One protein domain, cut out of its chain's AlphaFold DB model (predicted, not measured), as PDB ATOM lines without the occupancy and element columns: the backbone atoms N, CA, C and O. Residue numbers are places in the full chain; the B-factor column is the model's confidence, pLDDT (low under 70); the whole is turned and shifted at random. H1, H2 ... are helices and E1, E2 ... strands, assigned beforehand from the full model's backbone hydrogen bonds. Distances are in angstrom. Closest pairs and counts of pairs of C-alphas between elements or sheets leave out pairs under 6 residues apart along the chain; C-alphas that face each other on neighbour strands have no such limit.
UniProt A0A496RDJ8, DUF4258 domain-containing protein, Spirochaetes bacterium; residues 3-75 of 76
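Overview. This is residues 3 to 75 of the 76 residues of the protein "DUF4258 domain-containing protein" of Spirochaetes bacterium (UniProt A0A496RDJ8). A twisted sheet of four strands folds back and forth, with helix H1 beside its E4 edge and short H2 at one end, where residues 70 to 75 stick out. The printed part has 73 residues, in order H1 E1 E2 E3 E4 H2, mixed in class. The antiparallel sheet runs E1 - E2 - E3 - E4. The whole is compact, radius of gyration of the C-alphas 12.6 A, spanning 39 by 28 by 16 A.

Along the chain. H1, residues 5 to 13, 12.2 A, begins at C-alpha (126.978, 163.063, 144.905). E1 is residues 24 to 27, 9.6 A; E2 31 to 38, 21.8 A; E3 44 to 51, 23.1 A; E4 58 to 64, 18.9 A. H2, residues 67 to 73, 10.5 A, ends at C-alpha (144.463, 134.226, 149.617).

Arrangement. E1 to E4 form a meander, successive strands being antiparallel neighbours in hairpins. Within hydrogen-bond range are N 25 and O 33, 2.8 A; N 34 and O 48, 2.7 A; N 49 and O 61, 2.8 A. H1 is on the sheet, over none of its strands; its closest C-alphas with E4 are Phe 7 and Thr 61, 5.2 A. H2 only grazes the sheet with residues 67 to 69; C-alphas Trp 45 of E3 and Leu 68 are closest, 6.5 A. Every O i to N i+4 pair is within hydrogen-bond range in H1, 2 of 3 in H2.

Size, cuts and confidence. The farthest C-alphas, Asp 55 and Lys 75, are 39.8 A apart. The printed part has no cut and no long link. pLDDT is under 70 in residues 20 to 30 and 69 to 75.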
ATOM      1  N   ARG A   3     134.047 166.015 144.909       70.38
ATOM      2  CA  ARG A   3     133.345 164.767 145.209       70.38
ATOM      3  C   ARG A   3     131.999 164.756 144.503       70.38
ATOM      4  O   ARG A   3     131.221 165.702 144.638       70.38
ATOM      5  N   SER A   4     131.702 163.705 143.744       76.75
ATOM      6  CA  SER A   4     130.373 163.559 143.149       76.75
ATOM      7  C   SER A   4     129.344 163.148 144.209       76.75
ATOM      8  O   SER A   4     129.682 162.475 145.180       76.75
ATOM      9  N   ARG A   5     128.068 163.519 144.022       79.31
ATOM     10  CA  ARG A   5     126.978 163.063 144.905       79.31
ATOM     11  C   ARG A   5     126.956 161.534 145.012       79.31
ATOM     12  O   ARG A   5     126.932 161.014 146.117       79.31
ATOM     13  N   HIS A   6     127.110 160.858 143.873       74.06
ATOM     14  CA  HIS A   6     127.200 159.402 143.807       74.06
ATOM     15  C   HIS A   6     128.347 158.843 144.659       74.06
ATOM     16  O   HIS A   6     128.166 157.860 145.368       74.06
ATOM     17  N   PHE A   7     129.521 159.478 144.639       77.50
ATOM     18  CA  PHE A   7     130.647 159.064 145.474       77.50
ATOM     19  C   PHE A   7     130.327 159.172 146.972       77.50
ATOM     20  O   PHE A   7     130.564 158.223 147.717       77.50
ATOM     21  N   LEU A   8     129.732 160.287 147.402       81.12
ATOM     22  CA  LEU A   8     129.332 160.495 148.799       81.12
ATOM     23  C   LEU A   8     128.245 159.508 149.247       81.12
ATOM     24  O   LEU A   8     128.309 158.981 150.357       81.12
ATOM     25  N   GLU A   9     127.276 159.218 148.377       83.50
ATOM     26  CA  GLU A   9     126.243 158.205 148.620       83.50
ATOM     27  C   GLU A   9     126.869 156.818 148.798       83.50
ATOM     28  O   GLU A   9     126.571 156.134 149.774       83.50
ATOM     29  N   MET A  10     127.808 156.434 147.927       80.56
ATOM     30  CA  MET A  10     128.500 155.147 148.028       80.56
ATOM     31  C   MET A  10     129.360 155.027 149.292       80.56
ATOM     32  O   MET A  10     129.444 153.929 149.843       80.56
ATOM     33  N   LEU A  11     129.983 156.113 149.768       82.88
ATOM     34  CA  LEU A  11     130.703 156.098 151.047       82.88
ATOM     35  C   LEU A  11     129.752 155.797 152.212       82.88
ATOM     36  O   LEU A  11     130.033 154.914 153.026       82.88
ATOM     37  N   ASN A  12     128.609 156.487 152.250       83.00
ATOM     38  CA  ASN A  12     127.622 156.353 153.317       83.00
ATOM     39  C   ASN A  12     126.934 154.977 153.304       83.00
ATOM     40  O   ASN A  12     126.936 154.271 154.311       83.00
ATOM     41  N   GLU A  13     126.416 154.543 152.150       81.62
ATOM     42  CA  GLU A  13     125.724 153.252 152.009       81.62
ATOM     43  C   GLU A  13     126.603 152.061 152.404       81.62
ATOM     44  O   GLU A  13     126.112 151.032 152.870       81.62
ATOM     45  N   ARG A  14     127.920 152.184 152.214       75.56
ATOM     46  CA  ARG A  14     128.866 151.079 152.388       75.56
ATOM     47  C   ARG A  14     129.721 151.203 153.647       75.56
ATOM     48  O   ARG A  14     130.587 150.352 153.835       75.56
ATOM     49  N   ASN A  15     129.474 152.208 154.494       79.12
ATOM     50  CA  ASN A  15     130.268 152.501 155.698       79.12
ATOM     51  C   ASN A  15     131.778 152.588 155.397       79.12
ATOM     52  O   ASN A  15     132.608 151.990 156.082       79.12
ATOM     53  N   ILE A  16     132.133 153.295 154.322       78.19
ATOM     54  CA  ILE A  16     133.523 153.476 153.901       78.19
ATOM     55  C   ILE A  16     134.037 154.783 154.496       78.19
ATOM     56  O   ILE A  16     133.522 155.857 154.186       78.19
ATOM     57  N   ASP A  17     135.076 154.687 155.323       78.31
ATOM     58  CA  ASP A  17     135.752 155.854 155.873       78.31
ATOM     59  C   ASP A  17     136.553 156.562 154.770       78.31
ATOM     60  O   ASP A  17     137.358 155.961 154.054       78.31
ATOM     61  N   GLU A  18     136.335 157.864 154.643       74.69
ATOM     62  CA  GLU A  18     136.973 158.724 153.653       74.69
ATOM     63  C   GLU A  18     138.507 158.685 153.722       74.69
ATOM     64  O   GLU A  18     139.189 158.799 152.699       74.69
ATOM     65  N   LYS A  19     139.080 158.445 154.909       73.94
ATOM     66  CA  LYS A  19     140.538 158.346 155.094       73.94
ATOM     67  C   LYS A  19     141.171 157.190 154.311       73.94
ATOM     68  O   LYS A  19     142.393 157.121 154.162       73.94
ATOM     69  N   TRP A  20     140.366 156.242 153.834       69.44
ATOM     70  CA  TRP A  20     140.831 155.067 153.107       69.44
ATOM     71  C   TRP A  20     141.070 155.306 151.610       69.44
ATOM     72  O   TRP A  20     141.633 154.436 150.952       69.44
ATOM     73  N   VAL A  21     140.723 156.479 151.081       68.69
ATOM     74  CA  VAL A  21     140.666 156.765 149.635       68.69
ATOM     75  C   VAL A  21     142.039 156.912 148.935       68.69
ATOM     76  O   VAL A  21     142.096 157.017 147.717       68.69
ATOM     77  N   ASN A  22     143.175 156.826 149.637       64.31
ATOM     78  CA  ASN A  22     144.495 157.144 149.062       64.31
ATOM     79  C   ASN A  22     145.483 155.959 148.990       64.31
ATOM     80  O   ASN A  22     146.270 155.806 149.919       64.31
ATOM     81  N   ILE A  23     145.489 155.174 147.897       59.06
ATOM     82  CA  ILE A  23     146.620 154.355 147.367       59.06
ATOM     83  C   ILE A  23     146.385 154.112 145.862       59.06
ATOM     84  O   ILE A  23     145.292 153.684 145.555       59.06
ATOM     85  N   THR A  24     147.329 154.327 144.933       52.44
ATOM     86  CA  THR A  24     147.047 154.451 143.474       52.44
ATOM     87  C   THR A  24     147.612 153.344 142.568       52.44
ATOM     88  O   THR A  24     148.803 153.058 142.649       52.44
ATOM     89  N   GLU A  25     146.822 152.872 141.597       53.50
ATOM     90  CA  GLU A  25     147.246 152.264 140.324       53.50
ATOM     91  C   GLU A  25     146.739 153.139 139.156       53.50
ATOM     92  O   GLU A  25     145.557 153.491 139.083       53.50
ATOM     93  N   ASN A  26     147.644 153.556 138.266       51.78
ATOM     94  CA  ASN A  26     147.329 154.456 137.151       51.78
ATOM     95  C   ASN A  26     146.904 153.634 135.925       51.78
ATOM     96  O   ASN A  26     147.654 152.755 135.503       51.78
ATOM     97  N   HIS A  27     145.717 153.897 135.371       56.53
ATOM     98  CA  HIS A  27     145.247 153.270 134.133       56.53
ATOM     99  C   HIS A  27     145.220 154.306 132.999       56.53
ATOM    100  O   HIS A  27     144.791 155.442 133.199       56.53
ATOM    101  N   ASP A  28     145.654 153.891 131.805       55.59
ATOM    102  CA  ASP A  28     145.843 154.739 130.610       55.59
ATOM    103  C   ASP A  28     144.537 155.367 130.069       55.59
ATOM    104  O   ASP A  28     144.567 156.308 129.286       55.59
ATOM    105  N   ASP A  29     143.371 154.918 130.547       64.19
ATOM    106  CA  ASP A  29     142.041 155.414 130.152       64.19
ATOM    107  C   ASP A  29     141.655 156.766 130.799       64.19
ATOM    108  O   ASP A  29     140.499 157.194 130.754       64.19
ATOM    109  N   GLY A  30     142.602 157.445 131.458       69.81
ATOM    110  CA  GLY A  30     142.367 158.717 132.152       69.81
ATOM    111  C   GLY A  30     141.508 158.597 133.414       69.81
ATOM    112  O   GLY A  30     140.980 159.586 133.940       69.81
ATOM    113  N   THR A  31     141.400 157.375 133.933       75.94
ATOM    114  CA  THR A  31     140.889 157.090 135.269       75.94
ATOM    115  C   THR A  31     141.960 156.414 136.106       75.94
ATOM    116  O   THR A  31     142.588 155.456 135.674       75.94
ATOM    117  N   GLN A  32     142.125 156.867 137.337       82.38
ATOM    118  CA  GLN A  32     143.046 156.294 138.302       82.38
ATOM    119  C   GLN A  32     142.266 155.431 139.293       82.38
ATOM    120  O   GLN A  32     141.257 155.871 139.854       82.38
ATOM    121  N   HIS A  33     142.706 154.188 139.487       82.88
ATOM    122  CA  HIS A  33     142.083 153.252 140.415       82.88
ATOM    123  C   HIS A  33     142.871 153.236 141.712       82.88
ATOM    124  O   HIS A  33     144.061 152.948 141.716       82.88
ATOM    125  N   PHE A  34     142.213 153.519 142.824       82.25
ATOM    126  CA  PHE A  34     142.825 153.448 144.131       82.25
ATOM    127  C   PHE A  34     142.399 152.169 144.819       82.25
ATOM    128  O   PHE A  34     141.202 151.928 144.933       82.25
ATOM    129  N   ILE A  35     143.344 151.344 145.263       84.00
ATOM    130  CA  ILE A  35     143.050 150.042 145.866       84.00
ATOM    131  C   ILE A  35     143.712 149.960 147.235       84.00
ATOM    132  O   ILE A  35     144.929 150.080 147.353       84.00
ATOM    133  N   LYS A  36     142.916 149.707 148.275       83.75
ATOM    134  CA  LYS A  36     143.410 149.546 149.644       83.75
ATOM    135  C   LYS A  36     142.704 148.396 150.344       83.75
ATOM    136  O   LYS A  36     141.478 148.315 150.326       83.75
ATOM    137  N   GLN A  37     143.468 147.516 150.984       84.56
ATOM    138  CA  GLN A  37     142.891 146.531 151.890       84.56
ATOM    139  C   GLN A  37     142.536 147.206 153.214       84.56
ATOM    140  O   GLN A  37     143.370 147.880 153.819       84.56
ATOM    141  N   ILE A  38     141.293 147.029 153.650       84.00
ATOM    142  CA  ILE A  38     140.763 147.614 154.877       84.00
ATOM    143  C   ILE A  38     140.608 146.501 155.904       84.00
ATOM    144  O   ILE A  38     139.685 145.686 155.813       84.00
ATOM    145  N   GLN A  39     141.521 146.458 156.873       81.69
ATOM    146  CA  GLN A  39     141.514 145.440 157.925       81.69
ATOM    147  C   GLN A  39     140.265 145.575 158.804       81.69
ATOM    148  O   GLN A  39     139.624 144.578 159.127       81.69
ATOM    149  N   GLU A  40     139.842 146.811 159.080       82.38
ATOM    150  CA  GLU A  40     138.654 147.137 159.878       82.38
ATOM    151  C   GLU A  40     137.327 146.740 159.204       82.38
ATOM    152  O   GLU A  40     136.285 146.706 159.853       82.38
ATOM    153  N   CYS A  41     137.344 146.415 157.907       79.38
ATOM    154  CA  CYS A  41     136.179 145.974 157.141       79.38
ATOM    155  C   CYS A  41     136.333 144.522 156.687       79.38
ATOM    156  O   CYS A  41     136.180 144.233 155.504       79.38
ATOM    157  N   ASP A  42     136.616 143.601 157.612       81.62
ATOM    158  CA  ASP A  42     136.715 142.160 157.319       81.62
ATOM    159  C   ASP A  42     137.767 141.854 156.230       81.62
ATOM    160  O   ASP A  42     137.560 141.036 155.335       81.62
ATOM    161  N   ASN A  43     138.888 142.587 156.251       81.56
ATOM    162  CA  ASN A  43     139.955 142.498 155.245       81.56
ATOM    163  C   ASN A  43     139.481 142.706 153.791       81.56
ATOM    164  O   ASN A  43     140.112 142.215 152.844       81.56
ATOM    165  N   LYS A  44     138.371 143.429 153.590       84.25
ATOM    166  CA  LYS A  44     137.847 143.743 152.258       84.25
ATOM    167  C   LYS A  44     138.773 144.703 151.525       84.25
ATOM    168  O   LYS A  44     139.368 145.610 152.103       84.25
ATOM    169  N   TRP A  45     138.835 144.533 150.213       85.69
ATOM    170  CA  TRP A  45     139.571 145.426 149.330       85.69
ATOM    171  C   TRP A  45     138.655 146.542 148.857       85.69
ATOM    172  O   TRP A  45     137.652 146.278 148.203       85.69
ATOM    173  N   LEU A  46     138.980 147.782 149.194       87.31
ATOM    174  CA  LEU A  46     138.298 148.973 148.719       87.31
ATOM    175  C   LEU A  46     138.923 149.416 147.397       87.31
ATOM    176  O   LEU A  46     140.138 149.594 147.340       87.31
ATOM    177  N   ARG A  47     138.108 149.614 146.358       87.56
ATOM    178  CA  ARG A  47     138.510 150.250 145.102       87.56
ATOM    179  C   ARG A  47     137.780 151.582 144.923       87.56
ATOM    180  O   ARG A  47     136.552 151.609 144.962       87.56
ATOM    181  N   VAL A  48     138.521 152.661 144.687       85.88
ATOM    182  CA  VAL A  48     138.009 153.985 144.297       85.88
ATOM    183  C   VAL A  48     138.430 154.265 142.860       85.88
ATOM    184  O   VAL A  48     139.552 153.962 142.482       85.88
ATOM    185  N   ILE A  49     137.557 154.842 142.048       84.94
ATOM    186  CA  ILE A  49     137.862 155.239 140.670       84.94
ATOM    187  C   ILE A  49     137.773 156.757 140.591       84.94
ATOM    188  O   ILE A  49     136.745 157.337 140.945       84.94
ATOM    189  N   VAL A  50     138.834 157.398 140.110       84.94
ATOM    190  CA  VAL A  50     138.935 158.853 139.965       84.94
ATOM    191  C   VAL A  50     139.191 159.192 138.508       84.94
ATOM    192  O   VAL A  50     140.108 158.654 137.908       84.94
ATOM    193  N   ASN A  51     138.417 160.109 137.944       82.75
ATOM    194  CA  ASN A  51     138.703 160.702 136.647       82.75
ATOM    195  C   ASN A  51     139.748 161.811 136.833       82.75
ATOM    196  O   ASN A  51     139.500 162.776 137.563       82.75
ATOM    197  N   ILE A  52     140.903 161.638 136.188       82.56
ATOM    198  CA  ILE A  52     142.057 162.547 136.259       82.56
ATOM    199  C   ILE A  52     142.191 163.439 135.014       82.56
ATOM    200  O   ILE A  52     143.094 164.264 134.950       82.56
ATOM    201  N   ILE A  53     141.302 163.288 134.023       84.06
ATOM    202  CA  ILE A  53     141.271 164.129 132.813       84.06
ATOM    203  C   ILE A  53     140.630 165.496 133.108       84.06
ATOM    204  O   ILE A  53     140.903 166.479 132.422       84.06
ATOM    205  N   VAL A  54     139.747 165.565 134.105       75.38
ATOM    206  CA  VAL A  54     139.017 166.788 134.463       75.38
ATOM    207  C   VAL A  54     139.699 167.521 135.616       75.38
ATOM    208  O   VAL A  54     140.082 166.886 136.594       75.38
ATOM    209  N   ASP A  55     139.793 168.852 135.528       73.12
ATOM    210  CA  ASP A  55     140.254 169.704 136.631       73.12
ATOM    211  C   ASP A  55     139.063 170.433 137.287       73.12
ATOM    212  O   ASP A  55     138.311 171.130 136.597       73.12
ATOM    213  N   PRO A  56     138.843 170.269 138.604       75.75
ATOM    214  CA  PRO A  56     139.594 169.403 139.513       75.75
ATOM    215  C   PRO A  56     139.258 167.915 139.327       75.75
ATOM    216  O   PRO A  56     138.107 167.578 139.034       75.75
ATOM    217  N   ASN A  57     140.231 167.034 139.625       80.94
ATOM    218  CA  ASN A  57     140.043 165.573 139.628       80.94
ATOM    219  C   ASN A  57     138.713 165.189 140.289       80.94
ATOM    220  O   ASN A  57     138.355 165.727 141.352       80.94
ATOM    221  N   ARG A  58     137.999 164.238 139.679       79.56
ATOM    222  CA  ARG A  58     136.641 163.865 140.079       79.56
ATOM    223  C   ARG A  58     136.570 162.413 140.514       79.56
ATOM    224  O   ARG A  58     136.789 161.509 139.716       79.56
ATOM    225  N   GLU A  59     136.192 162.184 141.765       82.44
ATOM    226  CA  GLU A  59     135.903 160.839 142.266       82.44
ATOM    227  C   GLU A  59     134.604 160.326 141.621       82.44
ATOM    228  O   GLU A  59     133.520 160.906 141.779       82.44
ATOM    229  N   VAL A  60     134.734 159.257 140.833       82.38
ATOM    230  CA  VAL A  60     133.658 158.687 140.016       82.38
ATOM    231  C   VAL A  60     132.859 157.678 140.824       82.38
ATOM    232  O   VAL A  60     131.639 157.786 140.882       82.38
ATOM    233  N   THR A  61     133.518 156.699 141.447       83.44
ATOM    234  CA  THR A  61     132.834 155.636 142.197       83.44
ATOM    235  C   THR A  61     133.744 154.986 143.238       83.44
ATOM    236  O   THR A  61     134.966 155.093 143.155       83.44
ATOM    237  N   VAL A  62     133.146 154.302 144.215       87.12
ATOM    238  CA  VAL A  62     133.848 153.541 145.252       87.12
ATOM    239  C   VAL A  62     133.082 152.266 145.606       87.12
ATOM    240  O   VAL A  62     131.859 152.274 145.758       87.12
ATOM    241  N   PHE A  63     133.793 151.143 145.727       86.69
ATOM    242  CA  PHE A  63     133.197 149.854 146.069       86.69
ATOM    243  C   PHE A  63     134.195 148.858 146.661       86.69
ATOM    244  O   PHE A  63     135.397 148.956 146.446       86.69
ATOM    245  N   PHE A  64     133.690 147.840 147.366       86.19
ATOM    246  CA  PHE A  64     134.506 146.700 147.778       86.19
ATOM    247  C   PHE A  64     134.695 145.710 146.618       86.19
ATOM    248  O   PHE A  64     133.726 145.127 146.121       86.19
ATOM    249  N   ASP A  65     135.939 145.493 146.201       84.31
ATOM    250  CA  ASP A  65     136.318 144.528 145.175       84.31
ATOM    251  C   ASP A  65     136.526 143.134 145.790       84.31
ATOM    252  O   ASP A  65     137.534 142.822 146.424       84.31
ATOM    253  N   ARG A  66     135.543 142.255 145.577       79.81
ATOM    254  CA  ARG A  66     135.563 140.869 146.073       79.81
ATOM    255  C   ARG A  66     136.525 139.951 145.306       79.81
ATOM    256  O   ARG A  66     136.781 138.843 145.769       79.81
ATOM    257  N   ARG A  67     137.040 140.360 144.139       77.25
ATOM    258  CA  ARG A  67     137.932 139.530 143.304       77.25
ATOM    259  C   ARG A  67     139.360 139.522 143.843       77.25
ATOM    260  O   ARG A  67     140.021 138.489 143.786       77.25
ATOM    261  N   LEU A  68     139.797 140.635 144.430       71.44
ATOM    262  CA  LEU A  68     141.146 140.783 144.988       71.44
ATOM    263  C   LEU A  68     141.405 139.886 146.203       71.44
ATOM    264  O   LEU A  68     142.538 139.454 146.409       71.44
ATOM    265  N   ARG A  69     140.352 139.526 146.949       64.62
ATOM    266  CA  ARG A  69     140.441 138.583 148.071       64.62
ATOM    267  C   ARG A  69     141.034 137.232 147.637       64.62
ATOM    268  O   ARG A  69     141.974 136.757 148.260       64.62
ATOM    269  N   LYS A  70     140.575 136.678 146.507       56.78
ATOM    270  CA  LYS A  70     141.044 135.374 146.000       56.78
ATOM    271  C   LYS A  70     142.490 135.397 145.504       56.78
ATOM    272  O   LYS A  70     143.198 134.406 145.644       56.78
ATOM    273  N   ILE A  71     142.931 136.515 144.927       58.66
ATOM    274  CA  ILE A  71     144.290 136.647 144.381       58.66
ATOM    275  C   ILE A  71     145.326 136.706 145.514       58.66
ATOM    276  O   ILE A  71     146.405 136.136 145.373       58.66
ATOM    277  N   HIS A  72     144.989 137.334 146.646       54.53
ATOM    278  CA  HIS A  72     145.868 137.379 147.821       54.53
ATOM    279  C   HIS A  72     145.771 136.132 148.720       54.53
ATOM    280  O   HIS A  72     146.791 135.728 149.266       54.53
ATOM    281  N   GLU A  73     144.605 135.480 148.842       53.41
ATOM    282  CA  GLU A  73     144.463 134.226 149.617       53.41
ATOM    283  C   GLU A  73     145.169 133.024 148.952       53.41
ATOM    284  O   GLU A  73     145.546 132.086 149.640       53.41
ATOM    285  N   SER A  74     145.413 133.055 147.636       48.41
ATOM    286  CA  SER A  74     146.067 131.949 146.901       48.41
ATOM    287  C   SER A  74     147.604 131.932 147.009       48.41
ATOM    288  O   SER A  74     148.259 131.174 146.296       48.41
ATOM    289  N   LYS A  75     148.195 132.792 147.850       49.44
ATOM    290  CA  LYS A  75     149.642 132.828 148.139       49.44
ATOM    291  C   LYS A  75     149.992 132.409 149.579       49.44
ATOM    292  O   LYS A  75     151.110 132.678 150.015       49.44
TER     293      LYS A  75